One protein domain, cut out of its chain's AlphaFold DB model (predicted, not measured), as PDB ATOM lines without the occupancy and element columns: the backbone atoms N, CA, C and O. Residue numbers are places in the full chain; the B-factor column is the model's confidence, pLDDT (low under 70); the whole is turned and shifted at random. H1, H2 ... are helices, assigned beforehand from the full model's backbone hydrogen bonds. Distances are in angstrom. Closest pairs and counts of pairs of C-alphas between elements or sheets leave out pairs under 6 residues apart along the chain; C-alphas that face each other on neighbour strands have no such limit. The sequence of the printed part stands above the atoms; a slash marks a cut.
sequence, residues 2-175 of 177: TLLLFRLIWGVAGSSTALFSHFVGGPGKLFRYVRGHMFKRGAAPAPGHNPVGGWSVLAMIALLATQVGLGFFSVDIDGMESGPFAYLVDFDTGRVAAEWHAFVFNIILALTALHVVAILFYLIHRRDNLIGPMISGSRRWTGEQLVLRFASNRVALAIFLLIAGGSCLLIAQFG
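What this domain is: This is residues 2 to 175 of the 177 residues of the protein "Ni_hydr_CYTB domain-containing protein" of Sphingobium sp. EP60837 (UniProt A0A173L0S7). A long helical hairpin of H4 and H5 makes the longest axis, and a second long helix, H7, runs some way off on the H4 side, with the shorter H1 slanting through the space between H4 and H7. H2, H3 and H6 and the long links at residues 37 to 50 and 137 to 152 gather toward the end of the hairpin where H4 begins and H5 ends, while the link at residues 74 to 90 closes the other end. The printed part has 174 residues, with seven named helices in the order H1 to H7, 111 residues in them, and no named strand: the class is all helix. The whole is loose, with a radius of gyration of the C-alphas of 19.6 A, and elongated, spanning 57 by 37 by 27 A.

How they stand to each other: H5, residues 91 to 124, touches the hub H4, residues 51 to 73, closest at the C-alphas of Ala 97 and Leu 70, 5.2 A apart. They form a hairpin, at a shallow tilt of 24 degrees, opposite ways. H1, residues 2 to 13, only just touches H4, with 3 pairs of C-alphas within 8 A and with its residue 4 alone; the closest C-alphas, of Leu 4 and Ile 61, are 7.3 A apart. H7, residues 153 to 174, touches H1 at a steep tilt of 45 degrees, opposite ways, with the closest C-alphas, of Ala 164 and Thr 2, 5.5 A apart; H7 is apart from H4 and H5. H3, residues 27 to 36, touches residues 51 to 52 of H4 at a steep tilt of 52 degrees, closest at the C-alphas of Leu 30 and Pro 51, 5.2 A apart. H2, residues 20 to 23, only just touches H4, with 3 pairs within 8 A, closest at the C-alphas of Phe 23 and Gly 54, 5.7 A apart. H6, residues 131 to 136, touches no helix; it is close to but not clearly touching H5, the C-alphas of Ile 131 and Ile 119 being 7.7 A apart. Every O i to N i+4 pair is within hydrogen-bond range in H1, H3, H5, H6 and H7, and 18 of 19 are in H4; H2 is too short for one.

Where its parts are: H5 measures 49.2 A from first to last C-alpha, from (24.923, 18.796, 14.732) to (1.912, 11.152, 57.563). H4 measures 34.1 A, H7 31.1 A, H1 16.3 A and H3 14.2 A. H1 begins at C-alpha 2, (17.005, 32.842, 36.057), and H7 ends at C-alpha 174, (23.695, 35.836, 21.527).

The domain as a whole: The two C-alphas farthest apart, of Asp 78 and Glu 144, are 60.0 A apart. The printed part has no cut. The links H3 to H4, H4 to H5 and H6 to H7 are long. The mean pLDDT of the printed part is 87.0, with residues 41 to 49, 79, 142 to 143 and 145 under 70.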
ATOM      1  N   THR A   2      16.912  31.710  35.110       92.62
ATOM      2  CA  THR A   2      17.005  32.842  36.057       92.62
ATOM      3  C   THR A   2      16.784  32.458  37.521       92.62
ATOM      4  O   THR A   2      17.605  32.783  38.371       92.62
ATOM      5  N   LEU A   3      15.712  31.716  37.823       93.00
ATOM      6  CA  LEU A   3      15.421  31.266  39.191       93.00
ATOM      7  C   LEU A   3      16.502  30.328  39.745       93.00
ATOM      8  O   LEU A   3      16.808  30.376  40.934       93.00
ATOM      9  N   LEU A   4      17.103  29.505  38.884       93.81
ATOM     10  CA  LEU A   4      18.170  28.587  39.268       93.81
ATOM     11  C   LEU A   4      19.454  29.348  39.619       93.81
ATOM     12  O   LEU A   4      20.037  29.111  40.673       93.81
ATOM     13  N   LEU A   5      19.844  30.314  38.781       93.44
ATOM     14  CA  LEU A   5      20.973  31.210  39.048       93.44
ATOM     15  C   LEU A   5      20.754  32.016  40.331       93.44
ATOM     16  O   LEU A   5      21.635  32.070  41.188       93.44
ATOM     17  N   PHE A   6      19.554  32.576  40.504       94.31
ATOM     18  CA  PHE A   6      19.181  33.257  41.740       94.31
ATOM     19  C   PHE A   6      19.329  32.326  42.944       94.31
ATOM     20  O   PHE A   6      19.934  32.711  43.941       94.31
ATOM     21  N   ARG A   7      18.843  31.082  42.855       93.94
ATOM     22  CA  ARG A   7      18.941  30.120  43.956       93.94
ATOM     23  C   ARG A   7      20.386  29.759  44.297       93.94
ATOM     24  O   ARG A   7      20.683  29.634  45.484       93.94
ATOM     25  N   LEU A   8      21.255  29.604  43.298       93.12
ATOM     26  CA  LEU A   8      22.685  29.343  43.487       93.12
ATOM     27  C   LEU A   8      23.369  30.509  44.209       93.12
ATOM     28  O   LEU A   8      24.015  30.296  45.233       93.12
ATOM     29  N   ILE A   9      23.152  31.741  43.739       92.94
ATOM     30  CA  ILE A   9      23.729  32.953  44.341       92.94
ATOM     31  C   ILE A   9      23.190  33.159  45.763       92.94
ATOM     32  O   ILE A   9      23.951  33.330  46.719       92.94
ATOM     33  N   TRP A  10      21.872  33.065  45.938       93.38
ATOM     34  CA  TRP A  10      21.222  33.224  47.238       93.38
ATOM     35  C   TRP A  10      21.571  32.094  48.218       93.38
ATOM     36  O   TRP A  10      21.542  32.289  49.430       93.38
ATOM     37  N   GLY A  11      21.941  30.916  47.714       89.62
ATOM     38  CA  GLY A  11      22.418  29.798  48.523       89.62
ATOM     39  C   GLY A  11      23.836  29.966  49.077       89.62
ATOM     40  O   GLY A  11      24.226  29.206  49.959       89.62
ATOM     41  N   VAL A  12      24.593  30.962  48.609       90.94
ATOM     42  CA  VAL A  12      25.957  31.260  49.090       90.94
ATOM     43  C   VAL A  12      26.032  32.603  49.821       90.94
ATOM     44  O   VAL A  12      26.806  32.732  50.764       90.94
ATOM     45  N   ALA A  13      25.214  33.584  49.431       88.19
ATOM     46  CA  ALA A  13      25.254  34.944  49.984       88.19
ATOM     47  C   ALA A  13      23.961  35.386  50.701       88.19
ATOM     48  O   ALA A  13      23.890  36.504  51.209       88.19
ATOM     49  N   GLY A  14      22.917  34.552  50.710       87.94
ATOM     50  CA  GLY A  14      21.612  34.902  51.267       87.94
ATOM     51  C   GLY A  14      21.513  34.779  52.790       87.94
ATOM     52  O   GLY A  14      22.495  34.756  53.527       87.94
ATOM     53  N   SER A  15      20.272  34.690  53.271       87.81
ATOM     54  CA  SER A  15      19.957  34.528  54.700       87.81
ATOM     55  C   SER A  15      20.524  33.228  55.281       87.81
ATOM     56  O   SER A  15      20.672  32.242  54.560       87.81
ATOM     57  N   SER A  16      20.725  33.162  56.602       85.06
ATOM     58  CA  SER A  16      21.244  31.963  57.291       85.06
ATOM     59  C   SER A  16      20.468  30.681  56.972       85.06
ATOM     60  O   SER A  16      21.050  29.607  56.885       85.06
ATOM     61  N   THR A  17      19.156  30.781  56.752       84.06
ATOM     62  CA  THR A  17      18.291  29.649  56.381       84.06
ATOM     63  C   THR A  17      18.401  29.236  54.910       84.06
ATOM     64  O   THR A  17      17.994  28.132  54.552       84.06
ATOM     65  N   ALA A  18      18.937  30.106  54.053       84.94
ATOM     66  CA  ALA A  18      19.106  29.873  52.622       84.94
ATOM     67  C   ALA A  18      20.488  29.310  52.266       84.94
ATOM     68  O   ALA A  18      20.604  28.690  51.205       84.94
ATOM     69  N   LEU A  19      21.487  29.514  53.137       88.50
ATOM     70  CA  LEU A  19      22.885  29.132  52.941       88.50
ATOM     71  C   LEU A  19      23.084  27.612  52.890       88.50
ATOM     72  O   LEU A  19      22.745  26.911  53.844       88.50
ATOM     73  N   PHE A  20      23.720  27.108  51.829       88.38
ATOM     74  CA  PHE A  20      24.016  25.678  51.666       88.38
ATOM     75  C   PHE A  20      24.812  25.113  52.850       88.38
ATOM     76  O   PHE A  20      24.498  24.033  53.341       88.38
ATOM     77  N   SER A  21      25.775  25.869  53.380       84.94
ATOM     78  CA  SER A  21      26.597  25.458  54.527       84.94
ATOM     79  C   SER A  21      25.806  25.232  55.820       84.94
ATOM     80  O   SER A  21      26.233  24.445  56.665       84.94
ATOM     81  N   HIS A  22      24.654  25.890  55.985       81.75
ATOM     82  CA  HIS A  22      23.837  25.779  57.196       81.75
ATOM     83  C   HIS A  22      22.936  24.544  57.202       81.75
ATOM     84  O   HIS A  22      22.649  24.013  58.275       81.75
ATOM     85  N   PHE A  23      22.482  24.079  56.035       81.06
ATOM     86  CA  PHE A  23      21.521  22.974  55.955       81.06
ATOM     87  C   PHE A  23      22.080  21.701  55.306       81.06
ATOM     88  O   PHE A  23      21.529  20.617  55.516       81.06
ATOM     89  N   VAL A  24      23.179  21.786  54.552       84.31
ATOM     90  CA  VAL A  24      23.850  20.611  53.985       84.31
ATOM     91  C   VAL A  24      24.810  20.044  55.028       84.31
ATOM     92  O   VAL A  24      25.914  20.535  55.246       84.31
ATOM     93  N   GLY A  25      24.382  18.976  55.698       79.44
ATOM     94  CA  GLY A  25      25.258  18.210  56.580       79.44
ATOM     95  C   GLY A  25      26.260  17.367  55.788       79.44
ATOM     96  O   GLY A  25      25.899  16.767  54.778       79.44
ATOM     97  N   GLY A  26      27.499  17.249  56.277       83.50
ATOM     98  CA  GLY A  26      28.506  16.370  55.668       83.50
ATOM     99  C   GLY A  26      28.049  14.902  55.551       83.50
ATOM    100  O   GLY A  26      27.154  14.472  56.291       83.50
ATOM    101  N   PRO A  27      28.676  14.100  54.671       80.38
ATOM    102  CA  PRO A  27      28.207  12.754  54.318       80.38
ATOM    103  C   PRO A  27      28.073  11.819  55.533       80.38
ATOM    104  O   PRO A  27      27.112  11.061  55.638       80.38
ATOM    105  N   GLY A  28      28.949  11.938  56.537       82.12
ATOM    106  CA  GLY A  28      28.831  11.171  57.784       82.12
ATOM    107  C   GLY A  28      27.567  11.485  58.606       82.12
ATOM    108  O   GLY A  28      27.003  10.589  59.238       82.12
ATOM    109  N   LYS A  29      27.076  12.735  58.579       79.44
ATOM    110  CA  LYS A  29      25.806  13.120  59.228       79.44
ATOM    111  C   LYS A  29      24.609  12.537  58.479       79.44
ATOM    112  O   LYS A  29      23.657  12.108  59.128       79.44
ATOM    113  N   LEU A  30      24.675  12.474  57.146       81.69
ATOM    114  CA  LEU A  30      23.653  11.839  56.311       81.69
ATOM    115  C   LEU A  30      23.506  10.353  56.666       81.69
ATOM    116  O   LEU A  30      22.420   9.931  57.060       81.69
ATOM    117  N   PHE A  31      24.598   9.583  56.625       82.06
ATOM    118  CA  PHE A  31      24.561   8.148  56.942       82.06
ATOM    119  C   PHE A  31      24.055   7.871  58.361       82.06
ATOM    120  O   PHE A  31      23.223   6.986  58.573       82.06
ATOM    121  N   ARG A  32      24.503   8.661  59.346       82.94
ATOM    122  CA  ARG A  32      24.043   8.541  60.738       82.94
ATOM    123  C   ARG A  32      22.553   8.855  60.892       82.94
ATOM    124  O   ARG A  32      21.867   8.219  61.695       82.94
ATOM    125  N   TYR A  33      22.048   9.821  60.127       81.56
ATOM    126  CA  TYR A  33      20.632  10.171  60.123       81.56
ATOM    127  C   TYR A  33      19.784   9.056  59.507       81.56
ATOM    128  O   TYR A  33      18.829   8.606  60.143       81.56
ATOM    129  N   VAL A  34      20.167   8.564  58.325       83.06
ATOM    130  CA  VAL A  34      19.464   7.476  57.626       83.06
ATOM    131  C   VAL A  34      19.411   6.219  58.495       83.06
ATOM    132  O   VAL A  34      18.337   5.664  58.706       83.06
ATOM    133  N   ARG A  35      20.543   5.819  59.085       83.31
ATOM    134  CA  ARG A  35      20.636   4.583  59.876       83.31
ATOM    135  C   ARG A  35      19.929   4.655  61.231       83.31
ATOM    136  O   ARG A  35      19.399   3.651  61.691       83.31
ATOM    137  N   GLY A  36      19.968   5.806  61.902       76.12
ATOM    138  CA  GLY A  36      19.562   5.900  63.311       76.12
ATOM    139  C   GLY A  36      18.289   6.698  63.583       76.12
ATOM    140  O   GLY A  36      17.681   6.513  64.637       76.12
ATOM    141  N   HIS A  37      17.904   7.604  62.683       76.31
ATOM    142  CA  HIS A  37      16.927   8.652  62.991       76.31
ATOM    143  C   HIS A  37      15.824   8.804  61.952       76.31
ATOM    144  O   HIS A  37      14.802   9.379  62.303       76.31
ATOM    145  N   MET A  38      15.977   8.299  60.725       75.81
ATOM    146  CA  MET A  38      15.004   8.487  59.639       75.81
ATOM    147  C   MET A  38      13.615   7.928  59.985       75.81
ATOM    148  O   MET A  38      12.615   8.637  59.870       75.81
ATOM    149  N   PHE A  39      13.556   6.710  60.525       76.62
ATOM    150  CA  PHE A  39      12.296   6.029  60.859       76.62
ATOM    151  C   PHE A  39      11.816   6.250  62.303       76.62
ATOM    152  O   PHE A  39      10.730   5.810  62.668       76.62
ATOM    153  N   LYS A  40      12.585   6.951  63.148       74.19
ATOM    154  CA  LYS A  40      12.182   7.207  64.540       74.19
ATOM    155  C   LYS A  40      11.136   8.319  64.618       74.19
ATOM    156  O   LYS A  40      11.418   9.471  64.294       74.19
ATOM    157  N   ARG A  41       9.938   7.997  65.104       62.97
ATOM    158  CA  ARG A  41       8.921   9.006  65.438       62.97
ATOM    159  C   ARG A  41       9.401   9.885  66.601       62.97
ATOM    160  O   ARG A  41      10.033   9.388  67.524       62.97
ATOM    161  N   GLY A  42       9.117  11.188  66.537       58.19
ATOM    162  CA  GLY A  42       9.394  12.135  67.628       58.19
ATOM    163  C   GLY A  42      10.830  12.665  67.739       58.19
ATOM    164  O   GLY A  42      11.119  13.394  68.680       58.19
ATOM    165  N   ALA A  43      11.738  12.350  66.806       60.59
ATOM    166  CA  ALA A  43      13.048  13.005  66.798       60.59
ATOM    167  C   ALA A  43      12.879  14.513  66.539       60.59
ATOM    168  O   ALA A  43      12.176  14.892  65.596       60.59
ATOM    169  N   ALA A  44      13.525  15.332  67.378       58.25
ATOM    170  CA  ALA A  44      13.426  16.788  67.346       58.25
ATOM    171  C   ALA A  44      13.615  17.317  65.912       58.25
ATOM    172  O   ALA A  44      14.534  16.864  65.213       58.25
ATOM    173  N   PRO A  45      12.752  18.237  65.446       60.53
ATOM    174  CA  PRO A  45      12.899  18.813  64.123       60.53
ATOM    175  C   PRO A  45      14.288  19.429  63.969       60.53
ATOM    176  O   PRO A  45      14.704  20.214  64.810       60.53
ATOM    177  N   ALA A  46      15.013  19.086  62.904       63.31
ATOM    178  CA  ALA A  46      16.231  19.813  62.569       63.31
ATOM    179  C   ALA A  46      15.842  21.228  62.101       63.31
ATOM    180  O   ALA A  46      14.850  21.369  61.372       63.31
ATOM    181  N   PRO A  47      16.583  22.273  62.495       61.62
ATOM    182  CA  PRO A  47      16.310  23.608  62.000       61.62
ATOM    183  C   PRO A  47      16.664  23.708  60.515       61.62
ATOM    184  O   PRO A  47      17.747  23.313  60.087       61.62
ATOM    185  N   GLY A  48      15.725  24.217  59.715       65.38
ATOM    186  CA  GLY A  48      15.840  24.228  58.257       65.38
ATOM    187  C   GLY A  48      15.511  22.863  57.655       65.38
ATOM    188  O   GLY A  48      14.340  22.498  57.576       65.38
ATOM    189  N   HIS A  49      16.536  22.120  57.230       69.00
ATOM    190  CA  HIS A  49      16.374  20.811  56.594       69.00
ATOM    191  C   HIS A  49      17.003  19.703  57.432       69.00
ATOM    192  O   HIS A  49      18.043  19.872  58.067       69.00
ATOM    193  N   ASN A  50      16.395  18.520  57.376       78.06
ATOM    194  CA  ASN A  50      17.103  17.314  57.775       78.06
ATOM    195  C   ASN A  50      18.250  17.024  56.770       78.06
ATOM    196  O   ASN A  50      18.182  17.480  55.624       78.06
ATOM    197  N   PRO A  51      19.292  16.260  57.157       81.25
ATOM    198  CA  PRO A  51      20.421  15.973  56.273       81.25
ATOM    199  C   PRO A  51      20.003  15.396  54.914       81.25
ATOM    200  O   PRO A  51      20.538  15.807  53.893       81.25
ATOM    201  N   VAL A  52      19.008  14.504  54.879       84.25
ATOM    202  CA  VAL A  52      18.504  13.896  53.633       84.25
ATOM    203  C   VAL A  52      17.884  14.949  52.707       84.25
ATOM    204  O   VAL A  52      18.165  14.968  51.513       84.25
ATOM    205  N   GLY A  53      17.095  15.870  53.257       85.44
ATOM    206  CA  GLY A  53      16.478  16.977  52.535       85.44
ATOM    207  C   GLY A  53      17.513  17.954  51.987       85.44
ATOM    208  O   GLY A  53      17.397  18.380  50.844       85.44
ATOM    209  N   GLY A  54      18.570  18.249  52.753       88.00
ATOM    210  CA  GLY A  54      19.673  19.087  52.276       88.00
ATOM    211  C   GLY A  54      20.392  18.492  51.061       88.00
ATOM    212  O   GLY A  54      20.612  19.192  50.073       88.00
ATOM    213  N   TRP A  55      20.684  17.189  51.095       90.06
ATOM    214  CA  TRP A  55      21.274  16.474  49.957       90.06
ATOM    215  C   TRP A  55      20.318  16.366  48.761       90.06
ATOM    216  O   TRP A  55      20.754  16.511  47.622       90.06
ATOM    217  N   SER A  56      19.013  16.191  49.001       91.69
ATOM    218  CA  SER A  56      17.992  16.198  47.942       91.69
ATOM    219  C   SER A  56      17.945  17.537  47.198       91.69
ATOM    220  O   SER A  56      17.893  17.540  45.970       91.69
ATOM    221  N   VAL A  57      18.034  18.669  47.908       91.88
ATOM    222  CA  VAL A  57      18.084  20.002  47.283       91.88
ATOM    223  C   VAL A  57      19.322  20.158  46.399       91.88
ATOM    224  O   VAL A  57      19.201  20.655  45.282       91.88
ATOM    225  N   LEU A  58      20.498  19.717  46.862       92.81
ATOM    226  CA  LEU A  58      21.720  19.771  46.052       92.81
ATOM    227  C   LEU A  58      21.615  18.910  44.791       92.81
ATOM    228  O   LEU A  58      21.961  19.384  43.712       92.81
ATOM    229  N   ALA A  59      21.098  17.685  44.916       94.50
ATOM    230  CA  ALA A  59      20.880  16.801  43.774       94.50
ATOM    231  C   ALA A  59      19.917  17.428  42.753       94.50
ATOM    232  O   ALA A  59      20.201  17.427  41.558       94.50
ATOM    233  N   MET A  60      18.820  18.033  43.222       94.75
ATOM    234  CA  MET A  60      17.844  18.694  42.352       94.75
ATOM    235  C   MET A  60      18.449  19.903  41.627       94.75
ATOM    236  O   MET A  60      18.262  20.054  40.425       94.75
ATOM    237  N   ILE A  61      19.202  20.753  42.335       95.50
ATOM    238  CA  ILE A  61      19.878  21.914  41.736       95.50
ATOM    239  C   ILE A  61      20.905  21.467  40.693       95.50
ATOM    240  O   ILE A  61      20.955  22.059  39.617       95.50
ATOM    241  N   ALA A  62      21.695  20.432  40.991       96.50
ATOM    242  CA  ALA A  62      22.687  19.899  40.064       96.50
ATOM    243  C   ALA A  62      22.023  19.385  38.779       96.50
ATOM    244  O   ALA A  62      22.398  19.814  37.692       96.50
ATOM    245  N   LEU A  63      20.985  18.552  38.902       97.50
ATOM    246  CA  LEU A  63      20.263  18.028  37.743       97.50
ATOM    247  C   LEU A  63      19.581  19.134  36.935       97.50
ATOM    248  O   LEU A  63      19.672  19.128  35.716       97.50
ATOM    249  N   LEU A  64      18.949  20.117  37.587       97.38
ATOM    250  CA  LEU A  64      18.344  21.259  36.891       97.38
ATOM    251  C   LEU A  64      19.392  22.121  36.174       97.38
ATOM    252  O   LEU A  64      19.115  22.635  35.093       97.38
ATOM    253  N   ALA A  65      20.586  22.282  36.750       96.62
ATOM    254  CA  ALA A  65      21.684  22.999  36.106       96.62
ATOM    255  C   ALA A  65      22.183  22.248  34.874       96.62
ATOM    256  O   ALA A  65      22.342  22.859  33.818       96.62
ATOM    257  N   THR A  66      22.350  20.929  34.984       97.19
ATOM    258  CA  THR A  66      22.680  20.062  33.850       97.19
ATOM    259  C   THR A  66      21.595  20.118  32.776       97.19
ATOM    260  O   THR A  66      21.924  20.322  31.616       97.19
ATOM    261  N   GLN A  67      20.314  20.032  33.147       97.38
ATOM    262  CA  GLN A  67      19.187  20.114  32.214       97.38
ATOM    263  C   GLN A  67      19.198  21.428  31.430       97.38
ATOM    264  O   GLN A  67      19.131  21.423  30.208       97.38
ATOM    265  N   VAL A  68      19.327  22.563  32.124       95.56
ATOM    266  CA  VAL A  68      19.398  23.882  31.477       95.56
ATOM    267  C   VAL A  68      20.635  23.989  30.584       95.56
ATOM    268  O   VAL A  68      20.537  24.515  29.481       95.56
ATOM    269  N   GLY A  69      21.783  23.486  31.046       95.56
ATOM    270  CA  GLY A  69      23.023  23.486  30.274       95.56
ATOM    271  C   GLY A  69      22.907  22.680  28.983       95.56
ATOM    272  O   GLY A  69      23.286  23.174  27.931       95.56
ATOM    273  N   LEU A  70      22.331  21.479  29.041       95.81
ATOM    274  CA  LEU A  70      22.105  20.639  27.864       95.81
ATOM    275  C   LEU A  70      21.089  21.270  26.904       95.81
ATOM    276  O   LEU A  70      21.334  21.309  25.702       95.81
ATOM    277  N   GLY A  71      19.997  21.835  27.430       94.00
ATOM    278  CA  GLY A  71      18.968  22.501  26.626       94.00
ATOM    279  C   GLY A  71      19.455  23.761  25.899       94.00
ATOM    280  O   GLY A  71      18.854  24.179  24.917       94.00
ATOM    281  N   PHE A  72      20.560  24.374  26.334       93.62
ATOM    282  CA  PHE A  72      21.165  25.487  25.600       93.62
ATOM    283  C   PHE A  72      21.791  25.071  24.270       93.62
ATOM    284  O   PHE A  72      21.761  25.862  23.328       93.62
ATOM    285  N   PHE A  73      22.340  23.860  24.203       94.50
ATOM    286  CA  PHE A  73      23.091  23.360  23.051       94.50
ATOM    287  C   PHE A  73      22.348  22.260  22.282       94.50
ATOM    288  O   PHE A  73      22.866  21.764  21.289       94.50
ATOM    289  N   SER A  74      21.156  21.855  22.730       93.44
ATOM    290  CA  SER A  74      20.380  20.802  22.075       93.44
ATOM    291  C   SER A  74      19.915  21.231  20.685       93.44
ATOM    292  O   SER A  74      19.356  22.316  20.530       93.44
ATOM    293  N   VAL A  75      20.098  20.354  19.698       91.06
ATOM    294  CA  VAL A  75      19.659  20.568  18.311       91.06
ATOM    295  C   VAL A  75      18.493  19.640  17.997       91.06
ATOM    296  O   VAL A  75      18.611  18.417  18.149       91.06
ATOM    297  N   ASP A  76      17.405  20.207  17.489       83.69
ATOM    298  CA  ASP A  76      16.265  19.445  16.976       83.69
ATOM    299  C   ASP A  76      16.506  18.962  15.533       83.69
ATOM    300  O   ASP A  76      17.323  19.526  14.803       83.69
ATOM    301  N   ILE A  77      15.840  17.885  15.117       77.19
ATOM    302  CA  ILE A  77      16.040  17.271  13.792       77.19
ATOM    303  C   ILE A  77      15.549  18.215  12.687       77.19
ATOM    304  O   ILE A  77      16.237  18.383  11.680       77.19
ATOM    305  N   ASP A  78      14.420  18.883  12.925       74.56
ATOM    306  CA  ASP A  78      13.796  19.805  11.972       74.56
ATOM    307  C   ASP A  78      14.257  21.260  12.189       74.56
ATOM    308  O   ASP A  78      13.832  22.174  11.483       74.56
ATOM    309  N   GLY A  79      15.129  21.486  13.178       67.81
ATOM    310  CA  GLY A  79      15.714  22.784  13.514       67.81
ATOM    311  C   GLY A  79      14.757  23.792  14.160       67.81
ATOM    312  O   GLY A  79      15.222  24.844  14.580       67.81
ATOM    313  N   MET A  80      13.462  23.488  14.282       71.44
ATOM    314  CA  MET A  80      12.451  24.448  14.749       71.44
ATOM    315  C   MET A  80      12.540  24.760  16.249       71.44
ATOM    316  O   MET A  80      12.249  25.881  16.652       71.44
ATOM    317  N   GLU A  81      12.951  23.790  17.068       82.62
ATOM    318  CA  GLU A  81      12.971  23.905  18.536       82.62
ATOM    319  C   GLU A  81      14.390  23.714  19.101       82.62
ATOM    320  O   GLU A  81      14.619  22.994  20.078       82.62
ATOM    321  N   SER A  82      15.380  24.332  18.451       88.88
ATOM    322  CA  SER A  82      16.777  24.260  18.887       88.88
ATOM    323  C   SER A  82      17.065  25.195  20.067       88.88
ATOM    324  O   SER A  82      16.439  26.239  20.259       88.88
ATOM    325  N   GLY A  83      18.056  24.820  20.874       90.56
ATOM    326  CA  GLY A  83      18.538  25.651  21.967       90.56
ATOM    327  C   GLY A  83      19.137  26.971  21.457       90.56
ATOM    328  O   GLY A  83      19.730  27.003  20.379       90.56
ATOM    329  N   PRO A  84      19.081  28.061  22.243       91.31
ATOM    330  CA  PRO A  84      19.556  29.381  21.816       91.31
ATOM    331  C   PRO A  84      21.056  29.425  21.481       91.31
ATOM    332  O   PRO A  84      21.512  30.363  20.836       91.31
ATOM    333  N   PHE A  85      21.841  28.445  21.932       92.25
ATOM    334  CA  PHE A  85      23.277  28.349  21.677       92.25
ATOM    335  C   PHE A  85      23.646  27.130  20.826       92.25
ATOM    336  O   PHE A  85      24.825  26.796  20.717       92.25
ATOM    337  N   ALA A  86      22.666  26.488  20.188       91.75
ATOM    338  CA  ALA A  86      22.872  25.326  19.329       91.75
ATOM    339  C   ALA A  86      23.834  25.614  18.161       91.75
ATOM    340  O   ALA A  86      24.642  24.767  17.804       91.75
ATOM    341  N   TYR A  87      23.830  26.840  17.632       90.12
ATOM    342  CA  TYR A  87      24.728  27.264  16.551       90.12
ATOM    343  C   TYR A  87      26.226  27.281  16.930       90.12
ATOM    344  O   TYR A  87      27.073  27.447  16.053       90.12
ATOM    345  N   LEU A  88      26.566  27.175  18.222       92.75
ATOM    346  CA  LEU A  88      27.953  27.137  18.705       92.75
ATOM    347  C   LEU A  88      28.564  25.730  18.675       92.75
ATOM    348  O   LEU A  88      29.761  25.593  18.929       92.75
ATOM    349  N   VAL A  89      27.763  24.700  18.400       93.06
ATOM    350  CA  VAL A  89      28.190  23.298  18.358       93.06
ATOM    351  C   VAL A  89      27.827  22.670  17.013       93.06
ATOM    352  O   VAL A  89      26.970  23.175  16.290       93.06
ATOM    353  N   ASP A  90      28.498  21.577  16.655       93.56
ATOM    354  CA  ASP A  90      28.100  20.794  15.487       93.56
ATOM    355  C   ASP A  90      26.809  19.998  15.754       93.56
ATOM    356  O   ASP A  90      26.349  19.845  16.891       93.56
ATOM    357  N   PHE A  91      26.198  19.509  14.675       90.94
ATOM    358  CA  PHE A  91      24.923  18.796  14.732       90.94
ATOM    359  C   PHE A  91      24.992  17.540  15.606       90.94
ATOM    360  O   PHE A  91      24.073  17.291  16.384       90.94
ATOM    361  N   ASP A  92      26.084  16.779  15.515       93.62
ATOM    362  CA  ASP A  92      26.263  15.543  16.278       93.62
ATOM    363  C   ASP A  92      26.368  15.834  17.780       93.62
ATOM    364  O   ASP A  92      25.662  15.217  18.583       93.62
ATOM    365  N   THR A  93      27.160  16.834  18.177       95.00
ATOM    366  CA  THR A  93      27.258  17.275  19.577       95.00
ATOM    367  C   THR A  93      25.921  17.809  20.079       95.00
ATOM    368  O   THR A  93      25.495  17.469  21.186       95.00
ATOM    369  N   GLY A  94      25.225  18.610  19.271       94.69
ATOM    370  CA  GLY A  94      23.897  19.113  19.611       94.69
ATOM    371  C   GLY A  94      22.848  18.005  19.748       94.69
ATOM    372  O   GLY A  94      21.952  18.095  20.595       94.69
ATOM    373  N   ARG A  95      22.978  16.916  18.982       94.25
ATOM    374  CA  ARG A  95      22.117  15.734  19.095       94.25
ATOM    375  C   ARG A  95      22.401  14.938  20.360       94.25
ATOM    376  O   ARG A  95      21.464  14.608  21.083       94.25
ATOM    377  N   VAL A  96      23.676  14.730  20.688       95.81
ATOM    378  CA  VAL A  96      24.086  14.127  21.966       95.81
ATOM    379  C   VAL A  96      23.571  14.963  23.142       95.81
ATOM    380  O   VAL A  96      23.048  14.411  24.111       95.81
ATOM    381  N   ALA A  97      23.646  16.296  23.058       96.00
ATOM    382  CA  ALA A  97      23.084  17.177  24.078       96.00
ATOM    383  C   ALA A  97      21.564  16.987  24.231       96.00
ATOM    384  O   ALA A  97      21.077  16.933  25.361       96.00
ATOM    385  N   ALA A  98      20.822  16.822  23.129       95.06
ATOM    386  CA  ALA A  98      19.384  16.546  23.150       95.06
ATOM    387  C   ALA A  98      19.042  15.175  23.774       95.06
ATOM    388  O   ALA A  98      18.117  15.076  24.583       95.06
ATOM    389  N   GLU A  99      19.812  14.127  23.469       95.06
ATOM    390  CA  GLU A  99      19.639  12.796  24.073       95.06
ATOM    391  C   GLU A  99      19.869  12.829  25.588       95.06
ATOM    392  O   GLU A  99      19.029  12.370  26.371       95.06
ATOM    393  N   TRP A 100      20.975  13.439  26.021       97.69
ATOM    394  CA  TRP A 100      21.256  13.620  27.443       97.69
ATOM    395  C   TRP A 100      20.220  14.519  28.116       97.69
ATOM    396  O   TRP A 100      19.853  14.260  29.262       97.69
ATOM    397  N   HIS A 101      19.703  15.538  27.426       96.81
ATOM    398  CA  HIS A 101      18.636  16.397  27.937       96.81
ATOM    399  C   HIS A 101      17.357  15.592  28.222       96.81
ATOM    400  O   HIS A 101      16.745  15.759  29.281       96.81
ATOM    401  N   ALA A 102      16.978  14.672  27.332       96.00
ATOM    402  CA  ALA A 102      15.844  13.775  27.546       96.00
ATOM    403  C   ALA A 102      16.105  12.765  28.681       96.00
ATOM    404  O   ALA A 102      15.228  12.496  29.508       96.00
ATOM    405  N   PHE A 103      17.323  12.231  28.772       97.81
ATOM    406  CA  PHE A 103      17.698  11.307  29.841       97.81
ATOM    407  C   PHE A 103      17.688  11.976  31.226       97.81
ATOM    408  O   PHE A 103      17.085  11.454  32.169       97.81
ATOM    409  N   VAL A 104      18.301  13.156  31.352       97.75
ATOM    410  CA  VAL A 104      18.347  13.920  32.609       97.75
ATOM    411  C   VAL A 104      16.946  14.372  33.027       97.75
ATOM    412  O   VAL A 104      16.636  14.308  34.220       97.75
ATOM    413  N   PHE A 105      16.061  14.704  32.081       97.50
ATOM    414  CA  PHE A 105      14.650  14.985  32.370       97.50
ATOM    415  C   PHE A 105      13.978  13.828  33.121       97.50
ATOM    416  O   PHE A 105      13.337  14.041  34.153       97.50
ATOM    417  N   ASN A 106      14.177  12.592  32.661       98.19
ATOM    418  CA  ASN A 106      13.610  11.412  33.314       98.19
ATOM    419  C   ASN A 106      14.177  11.202  34.727       98.19
ATOM    420  O   ASN A 106      13.437  10.840  35.645       98.19
ATOM    421  N   ILE A 107      15.466  11.491  34.938       98.00
ATOM    422  CA  ILE A 107      16.075  11.454  36.277       98.00
ATOM    423  C   ILE A 107      15.445  12.516  37.187       98.00
ATOM    424  O   ILE A 107      15.113  12.216  38.337       98.00
ATOM    425  N   ILE A 108      15.242  13.739  36.691       97.69
ATOM    426  CA  ILE A 108      14.573  14.816  37.441       97.69
ATOM    427  C   ILE A 108      13.150  14.406  37.814       97.69
ATOM    428  O   ILE A 108      12.730  14.635  38.951       97.69
ATOM    429  N   LEU A 109      12.420  13.772  36.894       97.75
ATOM    430  CA  LEU A 109      11.062  13.297  37.138       97.75
ATOM    431  C   LEU A 109      11.038  12.249  38.261       97.75
ATOM    432  O   LEU A 109      10.272  12.385  39.218       97.75
ATOM    433  N   ALA A 110      11.931  11.259  38.198       97.69
ATOM    434  CA  ALA A 110      12.064  10.236  39.232       97.69
ATOM    435  C   ALA A 110      12.456  10.834  40.595       97.69
ATOM    436  O   ALA A 110      11.859  10.500  41.622       97.69
ATOM    437  N   LEU A 111      13.423  11.759  40.617       96.19
ATOM    438  CA  LEU A 111      13.857  12.420  41.847       96.19
ATOM    439  C   LEU A 111      12.750  13.300  42.441       96.19
ATOM    440  O   LEU A 111      12.577  13.330  43.659       96.19
ATOM    441  N   THR A 112      11.980  13.988  41.599       96.81
ATOM    442  CA  THR A 112      10.818  14.783  42.017       96.81
ATOM    443  C   THR A 112       9.742  13.896  42.632       96.81
ATOM    444  O   THR A 112       9.247  14.200  43.717       96.81
ATOM    445  N   ALA A 113       9.426  12.761  42.005       97.19
ATOM    446  CA  ALA A 113       8.477  11.797  42.555       97.19
ATOM    447  C   ALA A 113       8.941  11.274  43.926       97.19
ATOM    448  O   ALA A 113       8.178  11.307  44.895       97.19
ATOM    449  N   LEU A 114      10.215  10.881  44.046       95.38
ATOM    450  CA  LEU A 114      10.811  10.459  45.317       95.38
ATOM    451  C   LEU A 114      10.745  11.565  46.382       95.38
ATOM    452  O   LEU A 114      10.441  11.295  47.545       95.38
ATOM    453  N   HIS A 115      11.005  12.812  45.994       93.50
ATOM    454  CA  HIS A 115      10.926  13.969  46.880       93.50
ATOM    455  C   HIS A 115       9.502  14.189  47.412       93.50
ATOM    456  O   HIS A 115       9.319  14.366  48.619       93.50
ATOM    457  N   VAL A 116       8.485  14.110  46.549       95.00
ATOM    458  CA  VAL A 116       7.072  14.214  46.953       95.00
ATOM    459  C   VAL A 116       6.699  13.085  47.913       95.00
ATOM    460  O   VAL A 116       6.126  13.346  48.973       95.00
ATOM    461  N   VAL A 117       7.088  11.843  47.604       94.62
ATOM    462  CA  VAL A 117       6.881  10.694  48.502       94.62
ATOM    463  C   VAL A 117       7.546  10.932  49.860       94.62
ATOM    464  O   VAL A 117       6.938  10.662  50.896       94.62
ATOM    465  N   ALA A 118       8.759  11.490  49.886       90.19
ATOM    466  CA  ALA A 118       9.440  11.830  51.130       90.19
ATOM    467  C   ALA A 118       8.671  12.894  51.932       90.19
ATOM    468  O   ALA A 118       8.480  12.717  53.136       90.19
ATOM    469  N   ILE A 119       8.174  13.961  51.299       90.56
ATOM    470  CA  ILE A 119       7.356  14.980  51.984       90.56
ATOM    471  C   ILE A 119       6.101  14.344  52.596       90.56
ATOM    472  O   ILE A 119       5.797  14.595  53.764       90.56
ATOM    473  N   LEU A 120       5.408  13.484  51.846       92.00
ATOM    474  CA  LEU A 120       4.229  12.767  52.339       92.00
ATOM    475  C   LEU A 120       4.579  11.825  53.496       92.00
ATOM    476  O   LEU A 120       3.847  11.768  54.484       92.00
ATOM    477  N   PHE A 121       5.723  11.142  53.436       90.00
ATOM    478  CA  PHE A 121       6.228  10.335  54.546       90.00
ATOM    479  C   PHE A 121       6.458  11.182  55.808       90.00
ATOM    480  O   PHE A 121       6.047  10.781  56.902       90.00
ATOM    481  N   TYR A 122       7.058  12.370  55.686       86.94
ATOM    482  CA  TYR A 122       7.228  13.272  56.832       86.94
ATOM    483  C   TYR A 122       5.882  13.767  57.376       86.94
ATOM    484  O   TYR A 122       5.668  13.758  58.592       86.94
ATOM    485  N   LEU A 123       4.938  14.099  56.498       88.62
ATOM    486  CA  LEU A 123       3.612  14.551  56.908       88.62
ATOM    487  C   LEU A 123       2.822  13.452  57.637       88.62
ATOM    488  O   LEU A 123       2.273  13.695  58.709       88.62
ATOM    489  N   ILE A 124       2.784  12.237  57.087       90.12
ATOM    490  CA  ILE A 124       1.912  11.152  57.563       90.12
ATOM    491  C   ILE A 124       2.592  10.335  58.666       90.12
ATOM    492  O   ILE A 124       2.020  10.108  59.734       90.12
ATOM    493  N   HIS A 125       3.824   9.878  58.428       86.69
ATOM    494  CA  HIS A 125       4.506   8.959  59.338       86.69
ATOM    495  C   HIS A 125       5.208   9.686  60.484       86.69
ATOM    496  O   HIS A 125       5.135   9.231  61.633       86.69
ATOM    497  N   ARG A 126       5.885  10.802  60.182       79.88
ATOM    498  CA  ARG A 126       6.597  11.615  61.183       79.88
ATOM    499  C   ARG A 126       5.699  12.649  61.857       79.88
ATOM    500  O   ARG A 126       6.114  13.187  62.879       79.88
ATOM    501  N   ARG A 127       4.493  12.887  61.318       84.44
ATOM    502  CA  ARG A 127       3.567  13.948  61.753       84.44
ATOM    503  C   ARG A 127       4.237  15.322  61.792       84.44
ATOM    504  O   ARG A 127       3.918  16.153  62.637       84.44
ATOM    505  N   ASP A 128       5.181  15.541  60.879       81.69
ATOM    506  CA  ASP A 128       5.890  16.803  60.730       81.69
ATOM    507  C   ASP A 128       5.431  17.489  59.440       81.69
ATOM    508  O   ASP A 128       5.704  17.019  58.334       81.69
ATOM    509  N   ASN A 129       4.696  18.592  59.584       85.75
ATOM    510  CA  ASN A 129       4.165  19.335  58.449       85.75
ATOM    511  C   ASN A 129       5.245  20.239  57.839       85.75
ATOM    512  O   ASN A 129       5.439  21.380  58.263       85.75
ATOM    513  N   LEU A 130       5.915  19.721  56.808       84.56
ATOM    514  CA  LEU A 130       6.902  20.461  56.020       84.56
ATOM    515  C   LEU A 130       6.265  21.373  54.959       84.56
ATOM    516  O   LEU A 130       6.897  22.334  54.533       84.56
ATOM    517  N   ILE A 131       5.014  21.108  54.565       87.62
ATOM    518  CA  ILE A 131       4.310  21.843  53.503       87.62
ATOM    519  C   ILE A 131       3.954  23.256  53.972       87.62
ATOM    520  O   ILE A 131       4.149  24.220  53.237       87.62
ATOM    521  N   GLY A 132       3.484  23.398  55.216       86.06
ATOM    522  CA  GLY A 132       3.127  24.700  55.792       86.06
ATOM    523  C   GLY A 132       4.253  25.737  55.653       86.06
ATOM    524  O   GLY A 132       4.031  26.761  55.010       86.06
ATOM    525  N   PRO A 133       5.470  25.457  56.160       87.00
ATOM    526  CA  PRO A 133       6.627  26.342  56.014       87.00
ATOM    527  C   PRO A 133       7.067  26.621  54.573       87.00
ATOM    528  O   PRO A 133       7.648  27.675  54.327       87.00
ATOM    529  N   MET A 134       6.811  25.715  53.622       86.94
ATOM    530  CA  MET A 134       7.121  25.954  52.205       86.94
ATOM    531  C   MET A 134       6.234  27.045  51.601       86.94
ATOM    532  O   MET A 134       6.690  27.789  50.740       86.94
ATOM    533  N   ILE A 135       4.988  27.158  52.070       88.88
ATOM    534  CA  ILE A 135       4.022  28.152  51.586       88.88
ATOM    535  C   ILE A 135       4.117  29.442  52.406       88.88
ATOM    536  O   ILE A 135       4.160  30.535  51.852       88.88
ATOM    537  N   SER A 136       4.162  29.328  53.736       85.94
ATOM    538  CA  SER A 136       4.173  30.484  54.641       85.94
ATOM    539  C   SER A 136       5.547  31.143  54.778       85.94
ATOM    540  O   SER A 136       5.652  32.212  55.380       85.94
ATOM    541  N   GLY A 137       6.616  30.473  54.334       81.31
ATOM    542  CA  GLY A 137       8.001  30.897  54.548       81.31
ATOM    543  C   GLY A 137       8.434  30.915  56.020       81.31
ATOM    544  O   GLY A 137       9.523  31.394  56.332       81.31
ATOM    545  N   SER A 138       7.601  30.420  56.941       79.62
ATOM    546  CA  SER A 138       7.830  30.510  58.383       79.62
ATOM    547  C   SER A 138       7.427  29.228  59.105       79.62
ATOM    548  O   SER A 138       6.442  28.565  58.779       79.62
ATOM    549  N   ARG A 139       8.202  28.867  60.129       78.44
ATOM    550  CA  ARG A 139       7.953  27.694  60.968       78.44
ATOM    551  C   ARG A 139       8.040  28.096  62.432       78.44
ATOM    552  O   ARG A 139       8.977  28.786  62.822       78.44
ATOM    553  N   ARG A 140       7.088  27.638  63.248       74.44
ATOM    554  CA  ARG A 140       7.166  27.786  64.708       74.44
ATOM    555  C   ARG A 140       8.285  26.888  65.234       74.44
ATOM    556  O   ARG A 140       8.331  25.707  64.894       74.44
ATOM    557  N   TRP A 141       9.178  27.451  66.039       73.62
ATOM    558  CA  TRP A 141      10.317  26.747  66.619       73.62
ATOM    559  C   TRP A 141      10.186  26.727  68.138       73.62
ATOM    560  O   TRP A 141      10.033  27.774  68.759       73.62
ATOM    561  N   THR A 142      10.218  25.532  68.721       67.38
ATOM    562  CA  THR A 142      10.106  25.298  70.172       67.38
ATOM    563  C   THR A 142      11.430  24.851  70.802       67.38
ATOM    564  O   THR A 142      11.441  24.434  71.954       67.38
ATOM    565  N   GLY A 143      12.531  24.889  70.044       68.62
ATOM    566  CA  GLY A 143      13.879  24.580  70.526       68.62
ATOM    567  C   GLY A 143      14.676  25.831  70.899       68.62
ATOM    568  O   GLY A 143      14.156  26.945  70.904       68.62
ATOM    569  N   GLU A 144      15.968  25.644  71.163       70.62
ATOM    570  CA  GLU A 144      16.909  26.724  71.479       70.62
ATOM    571  C   GLU A 144      16.931  27.791  70.368       70.62
ATOM    572  O   GLU A 144      16.868  27.455  69.178       70.62
ATOM    573  N   GLN A 145      16.959  29.076  70.741       65.81
ATOM    574  CA  GLN A 145      16.926  30.170  69.769       65.81
ATOM    575  C   GLN A 145      18.190  30.151  68.911       65.81
ATOM    576  O   GLN A 145      19.308  30.297  69.399       65.81
ATOM    577  N   LEU A 146      18.002  30.007  67.604       70.38
ATOM    578  CA  LEU A 146      19.090  30.096  66.642       70.38
ATOM    579  C   LEU A 146      19.338  31.562  66.305       70.38
ATOM    580  O   LEU A 146      18.402  32.297  65.986       70.38
ATOM    581  N   VAL A 147      20.605  31.975  66.303       76.50
ATOM    582  CA  VAL A 147      21.008  33.292  65.798       76.50
ATOM    583  C   VAL A 147      20.902  33.269  64.269       76.50
ATOM    584  O   VAL A 147      21.845  32.908  63.565       76.50
ATOM    585  N   LEU A 148      19.722  33.600  63.746       79.69
ATOM    586  CA  LEU A 148      19.460  33.688  62.310       79.69
ATOM    587  C   LEU A 148      19.686  35.117  61.823       79.69
ATOM    588  O   LEU A 148      19.150  36.071  62.385       79.69
ATOM    589  N   ARG A 149      20.448  35.267  60.739       83.00
ATOM    590  CA  ARG A 149      20.572  36.532  60.014       83.00
ATOM    591  C   ARG A 149      19.723  36.468  58.757       83.00
ATOM    592  O   ARG A 149      19.912  35.588  57.914       83.00
ATOM    593  N   PHE A 150      18.799  37.409  58.630       83.81
ATOM    594  CA  PHE A 150      17.981  37.564  57.436       83.81
ATOM    595  C   PHE A 150      18.570  38.667  56.562       83.81
ATOM    596  O   PHE A 150      18.763  39.796  57.010       83.81
ATOM    597  N   ALA A 151      18.883  38.323  55.317       84.00
ATOM    598  CA  ALA A 151      19.276  39.295  54.312       84.00
ATOM    599  C   ALA A 151      18.051  40.120  53.879       84.00
ATOM    600  O   ALA A 151      16.922  39.631  53.884       84.00
ATOM    601  N   SER A 152      18.271  41.380  53.497       89.75
ATOM    602  CA  SER A 152      17.193  42.288  53.094       89.75
ATOM    603  C   SER A 152      16.490  41.819  51.815       89.75
ATOM    604  O   SER A 152      17.142  41.534  50.807       89.75
ATOM    605  N   ASN A 153      15.152  41.842  51.809       87.69
ATOM    606  CA  ASN A 153      14.334  41.516  50.632       87.69
ATOM    607  C   ASN A 153      14.646  42.419  49.428       87.69
ATOM    608  O   ASN A 153      14.503  41.996  48.285       87.69
ATOM    609  N   ARG A 154      15.115  43.653  49.667       89.62
ATOM    610  CA  ARG A 154      15.522  44.577  48.595       89.62
ATOM    611  C   ARG A 154      16.772  44.087  47.872       89.62
ATOM    612  O   ARG A 154      16.848  44.193  46.655       89.62
ATOM    613  N   VAL A 155      17.720  43.514  48.614       89.69
ATOM    614  CA  VAL A 155      18.929  42.908  48.039       89.69
ATOM    615  C   VAL A 155      18.551  41.669  47.232       89.69
ATOM    616  O   VAL A 155      19.014  41.519  46.107       89.69
ATOM    617  N   ALA A 156      17.650  40.830  47.757       89.12
ATOM    618  CA  ALA A 156      17.128  39.674  47.027       89.12
ATOM    619  C   ALA A 156      16.490  40.084  45.691       89.12
ATOM    620  O   ALA A 156      16.822  39.522  44.648       89.12
ATOM    621  N   LEU A 157      15.616  41.096  45.719       92.06
ATOM    622  CA  LEU A 157      14.938  41.605  44.531       92.06
ATOM    623  C   LEU A 157      15.924  42.211  43.525       92.06
ATOM    624  O   LEU A 157      15.827  41.919  42.339       92.06
ATOM    625  N   ALA A 158      16.891  43.008  43.987       92.81
ATOM    626  CA  ALA A 158      17.907  43.599  43.119       92.81
ATOM    627  C   ALA A 158      18.745  42.524  42.411       92.81
ATOM    628  O   ALA A 158      18.911  42.580  41.195       92.81
ATOM    629  N   ILE A 159      19.210  41.507  43.145       92.38
ATOM    630  CA  ILE A 159      19.946  40.371  42.571       92.38
ATOM    631  C   ILE A 159      19.071  39.624  41.559       92.38
ATOM    632  O   ILE A 159      19.530  39.320  40.461       92.38
ATOM    633  N   PHE A 160      17.809  39.348  41.898       93.88
ATOM    634  CA  PHE A 160      16.889  38.668  40.990       93.88
ATOM    635  C   PHE A 160      16.688  39.449  39.686       93.88
ATOM    636  O   PHE A 160      16.833  38.871  38.611       93.88
ATOM    637  N   LEU A 161      16.407  40.752  39.770       94.88
ATOM    638  CA  LEU A 161      16.211  41.609  38.597       94.88
ATOM    639  C   LEU A 161      17.483  41.718  37.749       94.88
ATOM    640  O   LEU A 161      17.393  41.659  36.526       94.88
ATOM    641  N   LEU A 162      18.660  41.803  38.377       95.00
ATOM    642  CA  LEU A 162      19.942  41.794  37.669       95.00
ATOM    643  C   LEU A 162      20.159  40.485  36.902       95.00
ATOM    644  O   LEU A 162      20.519  40.518  35.728       95.00
ATOM    645  N   ILE A 163      19.898  39.333  37.526       94.19
ATOM    646  CA  ILE A 163      20.031  38.027  36.864       94.19
ATOM    647  C   ILE A 163      18.983  37.877  35.761       94.19
ATOM    648  O   ILE A 163      19.300  37.347  34.699       94.19
ATOM    649  N   ALA A 164      17.747  38.320  35.992       93.69
ATOM    650  CA  ALA A 164      16.669  38.261  35.010       93.69
ATOM    651  C   ALA A 164      17.002  39.109  33.778       93.69
ATOM    652  O   ALA A 164      16.967  38.596  32.660       93.69
ATOM    653  N   GLY A 165      17.403  40.363  33.993       93.00
ATOM    654  CA  GLY A 165      17.844  41.270  32.938       93.00
ATOM    655  C   GLY A 165      19.064  40.731  32.196       93.00
ATOM    656  O   GLY A 165      19.033  40.637  30.975       93.00
ATOM    657  N   GLY A 166      20.096  40.285  32.917       92.12
ATOM    658  CA  GLY A 166      21.301  39.704  32.316       92.12
ATOM    659  C   GLY A 166      21.024  38.430  31.516       92.12
ATOM    660  O   GLY A 166      21.530  38.283  30.411       92.12
ATOM    661  N   SER A 167      20.166  37.542  32.028       91.06
ATOM    662  CA  SER A 167      19.730  36.327  31.320       91.06
ATOM    663  C   SER A 167      18.982  36.667  30.030       91.06
ATOM    664  O   SER A 167      19.229  36.052  28.996       91.06
ATOM    665  N   CYS A 168      18.076  37.648  30.092       91.12
ATOM    666  CA  CYS A 168      17.297  38.103  28.945       91.12
ATOM    667  C   CYS A 168      18.194  38.756  27.887       91.12
ATOM    668  O   CYS A 168      18.114  38.397  26.720       91.12
ATOM    669  N   LEU A 169      19.103  39.648  28.296       91.69
ATOM    670  CA  LEU A 169      20.058  40.299  27.397       91.69
ATOM    671  C   LEU A 169      21.004  39.296  26.737       91.69
ATOM    672  O   LEU A 169      21.257  39.399  25.542       91.69
ATOM    673  N   LEU A 170      21.496  38.314  27.494       91.06
ATOM    674  CA  LEU A 170      22.372  37.267  26.977       91.06
ATOM    675  C   LEU A 170      21.673  36.437  25.892       91.06
ATOM    676  O   LEU A 170      22.245  36.241  24.824       91.06
ATOM    677  N   ILE A 171      20.423  36.016  26.123       89.75
ATOM    678  CA  ILE A 171      19.636  35.332  25.087       89.75
ATOM    679  C   ILE A 171      19.322  36.280  23.925       89.75
ATOM    680  O   ILE A 171      19.445  35.882  22.779       89.75
ATOM    681  N   ALA A 172      18.944  37.531  24.177       89.19
ATOM    682  CA  ALA A 172      18.559  38.453  23.111       89.19
ATOM    683  C   ALA A 172      19.731  38.835  22.188       89.19
ATOM    684  O   ALA A 172      19.523  39.077  21.004       89.19
ATOM    685  N   GLN A 173      20.953  38.919  22.722       89.44
ATOM    686  CA  GLN A 173      22.136  39.308  21.949       89.44
ATOM    687  C   GLN A 173      22.829  38.123  21.278       89.44
ATOM    688  O   GLN A 173      23.321  38.255  20.157       89.44
ATOM    689  N   PHE A 174      22.905  36.985  21.970       87.94
ATOM    690  CA  PHE A 174      23.695  35.836  21.527       87.94
ATOM    691  C   PHE A 174      22.842  34.617  21.192       87.94
ATOM    692  O   PHE A 174      23.334  33.713  20.532       87.94
ATOM    693  N   GLY A 175      21.583  34.576  21.620       83.12
ATOM    694  CA  GLY A 175      20.676  33.486  21.304       83.12
ATOM    695  C   GLY A 175      20.286  33.506  19.832       83.12
ATOM    696  O   GLY A 175      19.745  34.496  19.337       83.12
TER     697      GLY A 175